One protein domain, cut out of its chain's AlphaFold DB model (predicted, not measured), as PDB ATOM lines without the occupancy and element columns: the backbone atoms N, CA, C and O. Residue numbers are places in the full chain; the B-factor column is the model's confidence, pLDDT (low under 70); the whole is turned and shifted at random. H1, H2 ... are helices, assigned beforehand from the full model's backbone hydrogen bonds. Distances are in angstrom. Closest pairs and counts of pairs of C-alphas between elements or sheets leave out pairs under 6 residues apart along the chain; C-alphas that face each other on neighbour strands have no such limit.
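What this domain is: This is residues 87 to 134 of the 134 residues of an uncharacterized protein of Nocardioides simplex (UniProt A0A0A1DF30). One long helix, H2, ends in an arm: residues 121 to 134 stick out from a small compact body of loops that holds the short helix H1. The arm makes much of the length of a flat outline spanning 43 by 22 by 10 A. The printed part has 48 residues with two named helices, H1 then H2, and no named strand; the class is all helix, though only 21 residues are in named elements. The whole is loose, with a radius of gyration of the C-alphas of 13.2 A.

Where its parts are: H2, residues 116 to 131, runs 23.0 A from C-alpha 116 at (132.176, 179.956, 174.033) to C-alpha 131 at (115.152, 165.309, 169.044). H1, residues 100 to 104, begins at C-alpha 100 at (140.243, 185.808, 170.926) and is 6.1 A long.

How they stand to each other: H2 and H1 are apart, with no C-alpha of the one within 8 A of the other. In both helices every O i to N i+4 pair is within hydrogen-bond range. Residues 121 to 134, of which 121 to 131 belong to H2, stand free.

The domain as a whole: The two C-alphas farthest apart, those of Asn 105 and Pro 134, are 43.0 A apart. The printed part has no cut, and the link from H1 to H2, 11 residues, is long. Residues 132 to 134 have pLDDT under 70.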
ATOM      1  N   TYR A  87     136.417 186.393 183.189       82.44
ATOM      2  CA  TYR A  87     136.123 185.567 182.026       82.44
ATOM      3  C   TYR A  87     134.828 186.036 181.358       82.44
ATOM      4  O   TYR A  87     133.780 186.108 182.002       82.44
ATOM      5  N   ASP A  88     134.903 186.305 180.058       87.88
ATOM      6  CA  ASP A  88     133.760 186.681 179.242       87.88
ATOM      7  C   ASP A  88     133.565 185.652 178.120       87.88
ATOM      8  O   ASP A  88     134.385 185.480 177.218       87.88
ATOM      9  N   ARG A  89     132.425 184.957 178.167       90.75
ATOM     10  CA  ARG A  89     132.069 183.896 177.214       90.75
ATOM     11  C   ARG A  89     131.971 184.370 175.759       90.75
ATOM     12  O   ARG A  89     131.906 183.526 174.867       90.75
ATOM     13  N   HIS A  90     131.906 185.679 175.520       91.56
ATOM     14  CA  HIS A  90     131.868 186.261 174.182       91.56
ATOM     15  C   HIS A  90     133.259 186.514 173.601       91.56
ATOM     16  O   HIS A  90     133.394 186.523 172.383       91.56
ATOM     17  N   THR A  91     134.281 186.665 174.445       89.44
ATOM     18  CA  THR A  91     135.654 187.000 174.030       89.44
ATOM     19  C   THR A  91     136.634 185.838 174.189       89.44
ATOM     20  O   THR A  91     137.733 185.872 173.633       89.44
ATOM     21  N   PHE A  92     136.236 184.760 174.864       92.06
ATOM     22  CA  PHE A  92     137.031 183.543 175.017       92.06
ATOM     23  C   PHE A  92     136.598 182.445 174.041       92.06
ATOM     24  O   PHE A  92     135.411 182.266 173.767       92.06
ATOM     25  N   CYS A  93     137.574 181.703 173.518       92.81
ATOM     26  CA  CYS A  93     137.339 180.597 172.601       92.81
ATOM     27  C   CYS A  93     136.677 179.418 173.322       92.81
ATOM     28  O   CYS A  93     137.208 178.912 174.313       92.81
ATOM     29  N   GLY A  94     135.580 178.916 172.760       90.94
ATOM     30  CA  GLY A  94     134.852 177.763 173.277       90.94
ATOM     31  C   GLY A  94     135.620 176.449 173.193       90.94
ATOM     32  O   GLY A  94     135.197 175.479 173.813       90.94
ATOM     33  N   THR A  95     136.720 176.385 172.439       91.31
ATOM     34  CA  THR A  95     137.520 175.166 172.231       91.31
ATOM     35  C   THR A  95     138.767 175.130 173.107       91.31
ATOM     36  O   THR A  95     138.920 174.188 173.880       91.31
ATOM     37  N   CYS A  96     139.630 176.148 173.043       90.62
ATOM     38  CA  CYS A  96     140.879 176.180 173.817       90.62
ATOM     39  C   CYS A  96     140.845 177.061 175.074       90.62
ATOM     40  O   CYS A  96     141.838 177.122 175.801       90.62
ATOM     41  N   GLY A  97     139.748 177.786 175.323       87.44
ATOM     42  CA  GLY A  97     139.609 178.654 176.495       87.44
ATOM     43  C   GLY A  97     140.554 179.858 176.511       87.44
ATOM     44  O   GLY A  97     140.734 180.470 177.558       87.44
ATOM     45  N   GLN A  98     141.187 180.199 175.383       90.00
ATOM     46  CA  GLN A  98     142.037 181.387 175.268       90.00
ATOM     47  C   GLN A  98     141.224 182.612 174.817       90.00
ATOM     48  O   GLN A  98     140.251 182.449 174.075       90.00
ATOM     49  N   PRO A  99     141.633 183.839 175.193       91.12
ATOM     50  CA  PRO A  99     141.078 185.065 174.619       91.12
ATOM     51  C   PRO A  99     141.233 185.093 173.094       91.12
ATOM     52  O   PRO A  99     142.222 184.574 172.570       91.12
ATOM     53  N   GLU A 100     140.305 185.745 172.393       91.12
ATOM     54  CA  GLU A 100     140.243 185.808 170.926       91.12
ATOM     55  C   GLU A 100     141.595 186.088 170.270       91.12
ATOM     56  O   GLU A 100     142.065 185.302 169.447       91.12
ATOM     57  N   THR A 101     142.263 187.163 170.689       90.19
ATOM     58  CA  THR A 101     143.558 187.573 170.137       90.19
ATOM     59  C   THR A 101     144.611 186.474 170.269       90.19
ATOM     60  O   THR A 101     145.401 186.254 169.357       90.19
ATOM     61  N   ARG A 102     144.624 185.744 171.391       90.12
ATOM     62  CA  ARG A 102     145.592 184.669 171.631       90.12
ATOM     63  C   ARG A 102     145.229 183.392 170.882       90.12
ATOM     64  O   ARG A 102     146.133 182.714 170.415       90.12
ATOM     65  N   CYS A 103     143.940 183.083 170.749       91.81
ATOM     66  CA  CYS A 103     143.463 181.955 169.951       91.81
ATOM     67  C   CYS A 103     143.827 182.140 168.473       91.81
ATOM     68  O   CYS A 103     144.435 181.257 167.881       91.81
ATOM     69  N   ARG A 104     143.518 183.311 167.903       92.12
ATOM     70  CA  ARG A 104     143.786 183.629 166.491       92.12
ATOM     71  C   ARG A 104     145.279 183.665 166.158       92.12
ATOM     72  O   ARG A 104     145.666 183.292 165.060       92.12
ATOM     73  N   ASN A 105     146.106 184.103 167.104       92.38
ATOM     74  CA  ASN A 105     147.551 184.230 166.905       92.38
ATOM     75  C   ASN A 105     148.338 182.978 167.318       92.38
ATOM     76  O   ASN A 105     149.566 183.011 167.295       92.38
ATOM     77  N   ASN A 106     147.674 181.896 167.743       89.12
ATOM     78  CA  ASN A 106     148.358 180.668 168.128       89.12
ATOM     79  C   ASN A 106     148.678 179.831 166.874       89.12
ATOM     80  O   ASN A 106     147.762 179.245 166.301       89.12
ATOM     81  N   PRO A 107     149.958 179.695 166.476       85.69
ATOM     82  CA  PRO A 107     150.339 178.913 165.297       85.69
ATOM     83  C   PRO A 107     150.113 177.403 165.475       85.69
ATOM     84  O   PRO A 107     150.222 176.647 164.515       85.69
ATOM     85  N   HIS A 108     149.818 176.958 166.699       87.06
ATOM     86  CA  HIS A 108     149.523 175.568 167.035       87.06
ATOM     87  C   HIS A 108     148.030 175.315 167.282       87.06
ATOM     88  O   HIS A 108     147.679 174.256 167.798       87.06
ATOM     89  N   ALA A 109     147.149 176.277 166.985       85.81
ATOM     90  CA  ALA A 109     145.712 176.040 167.064       85.81
ATOM     91  C   ALA A 109     145.268 175.110 165.923       85.81
ATOM     92  O   ALA A 109     145.532 175.370 164.753       85.81
ATOM     93  N   ASP A 110     144.575 174.032 166.278       90.56
ATOM     94  CA  ASP A 110     143.949 173.061 165.371       90.56
ATOM     95  C   ASP A 110     142.472 173.393 165.071       90.56
ATOM     96  O   ASP A 110     141.725 172.568 164.547       90.56
ATOM     97  N   HIS A 111     142.037 174.600 165.431       88.88
ATOM     98  CA  HIS A 111     140.659 175.061 165.337       88.88
ATOM     99  C   HIS A 111     140.605 176.560 165.058       88.88
ATOM    100  O   HIS A 111     141.459 177.329 165.506       88.88
ATOM    101  N   ASP A 112     139.539 176.975 164.381       91.12
ATOM    102  CA  ASP A 112     139.214 178.385 164.227       91.12
ATOM    103  C   ASP A 112     138.637 178.965 165.519       91.12
ATOM    104  O   ASP A 112     138.061 178.268 166.364       91.12
ATOM    105  N   TYR A 113     138.768 180.283 165.660       92.19
ATOM    106  CA  TYR A 113     138.148 180.992 166.766       92.19
ATOM    107  C   TYR A 113     136.614 180.936 166.657       92.19
ATOM    108  O   TYR A 113     136.007 181.560 165.789       92.19
ATOM    109  N   GLU A 114     135.996 180.240 167.606       94.06
ATOM    110  CA  GLU A 114     134.567 180.292 167.916       94.06
ATOM    111  C   GLU A 114     134.427 180.688 169.388       94.06
ATOM    112  O   GLU A 114     135.066 180.077 170.252       94.06
ATOM    113  N   SER A 115     133.619 181.707 169.700       94.50
ATOM    114  CA  SER A 115     133.399 182.106 171.094       94.50
ATOM    115  C   SER A 115     132.648 181.019 171.866       94.50
ATOM    116  O   SER A 115     131.832 180.286 171.299       94.50
ATOM    117  N   SER A 116     132.882 180.919 173.176       93.06
ATOM    118  CA  SER A 116     132.176 179.956 174.033       93.06
ATOM    119  C   SER A 116     130.656 180.096 173.915       93.06
ATOM    120  O   SER A 116     129.949 179.100 173.802       93.06
ATOM    121  N   ALA A 117     130.147 181.331 173.842       92.12
ATOM    122  CA  ALA A 117     128.726 181.592 173.619       92.12
ATOM    123  C   ALA A 117     128.199 181.033 172.286       92.12
ATOM    124  O   ALA A 117     127.122 180.435 172.261       92.12
ATOM    125  N   ALA A 118     128.946 181.209 171.191       92.50
ATOM    126  CA  ALA A 118     128.557 180.701 169.876       92.50
ATOM    127  C   ALA A 118     128.578 179.164 169.835       92.50
ATOM    128  O   ALA A 118     127.623 178.548 169.356       92.50
ATOM    129  N   ARG A 119     129.606 178.547 170.434       91.12
ATOM    130  CA  ARG A 119     129.715 177.087 170.546       91.12
ATOM    131  C   ARG A 119     128.538 176.497 171.317       91.12
ATOM    132  O   ARG A 119     127.934 175.527 170.859       91.12
ATOM    133  N   ASP A 120     128.191 177.081 172.463       91.25
ATOM    134  CA  ASP A 120     127.059 176.624 173.276       91.25
ATOM    135  C   ASP A 120     125.743 176.690 172.490       91.25
ATOM    136  O   ASP A 120     124.962 175.736 172.506       91.25
ATOM    137  N   ALA A 121     125.511 177.789 171.762       91.25
ATOM    138  CA  ALA A 121     124.321 177.958 170.934       91.25
ATOM    139  C   ALA A 121     124.252 176.910 169.812       91.25
ATOM    140  O   ALA A 121     123.206 176.292 169.608       91.25
ATOM    141  N   ARG A 122     125.374 176.644 169.132       91.62
ATOM    142  CA  ARG A 122     125.475 175.619 168.083       91.62
ATOM    143  C   ARG A 122     125.208 174.214 168.625       91.62
ATOM    144  O   ARG A 122     124.466 173.445 168.016       91.62
ATOM    145  N   VAL A 123     125.772 173.877 169.786       89.88
ATOM    146  CA  VAL A 123     125.532 172.583 170.450       89.88
ATOM    147  C   VAL A 123     124.070 172.449 170.881       89.88
ATOM    148  O   VAL A 123     123.492 171.372 170.730       89.88
ATOM    149  N   ALA A 124     123.453 173.523 171.382       88.50
ATOM    150  CA  ALA A 124     122.038 173.531 171.742       88.50
ATOM    151  C   ALA A 124     121.139 173.282 170.518       88.50
ATOM    152  O   ALA A 124     120.281 172.405 170.574       88.50
ATOM    153  N   GLN A 125     121.397 173.962 169.398       88.50
ATOM    154  CA  GLN A 125     120.665 173.773 168.137       88.50
ATOM    155  C   GLN A 125     120.830 172.356 167.561       88.50
ATOM    156  O   GLN A 125     119.872 171.747 167.088       88.50
ATOM    157  N   ALA A 126     122.038 171.789 167.628       87.00
ATOM    158  CA  ALA A 126     122.282 170.422 167.172       87.00
ATOM    159  C   ALA A 126     121.549 169.374 168.030       87.00
ATOM    160  O   ALA A 126     121.163 168.319 167.528       87.00
ATOM    161  N   ARG A 127     121.356 169.647 169.327       86.75
ATOM    162  CA  ARG A 127     120.593 168.775 170.231       86.75
ATOM    163  C   ARG A 127     119.098 168.818 169.939       86.75
ATOM    164  O   ARG A 127     118.493 167.753 169.896       86.75
ATOM    165  N   THR A 128     118.528 170.000 169.705       83.38
ATOM    166  CA  THR A 128     117.104 170.134 169.358       83.38
ATOM    167  C   THR A 128     116.796 169.462 168.021       83.38
ATOM    168  O   THR A 128     115.884 168.648 167.954       83.38
ATOM    169  N   ALA A 129     117.633 169.661 166.996       77.44
ATOM    170  CA  ALA A 129     117.441 169.022 165.688       77.44
ATOM    171  C   ALA A 129     117.469 167.478 165.746       77.44
ATOM    172  O   ALA A 129     116.741 166.806 165.020       77.44
ATOM    173  N   ARG A 130     118.279 166.891 166.640       74.25
ATOM    174  CA  ARG A 130     118.316 165.431 166.856       74.25
ATOM    175  C   ARG A 130     117.092 164.885 167.590       74.25
ATOM    176  O   ARG A 130     116.821 163.700 167.469       74.25
ATOM    177  N   GLN A 131     116.387 165.709 168.361       71.44
ATOM    178  CA  GLN A 131     115.152 165.309 169.044       71.44
ATOM    179  C   GLN A 131     113.932 165.343 168.112       71.44
ATOM    180  O   GLN A 131     112.925 164.713 168.411       71.44
ATOM    181  N   GLU A 132     114.034 166.041 166.980       62.47
ATOM    182  CA  GLU A 132     112.961 166.205 165.989       62.47
ATOM    183  C   GLU A 132     113.062 165.223 164.806       62.47
ATOM    184  O   GLU A 132     112.221 165.251 163.910       62.47
ATOM    185  N   THR A 133     114.066 164.336 164.792       54.88
ATOM    186  CA  THR A 133     114.209 163.285 163.770       54.88
ATOM    187  C   THR A 133     113.718 161.945 164.347       54.88
ATOM    188  O   THR A 133     114.373 161.447 165.266       54.88
ATOM    189  N   PRO A 134     112.573 161.393 163.892       53.53
ATOM    190  CA  PRO A 134     112.014 160.130 164.391       53.53
ATOM    191  C   PRO A 134     112.832 158.893 163.998       53.53
ATOM    192  O   PRO A 134     113.490 158.919 162.931       53.53
TER     193      PRO A 134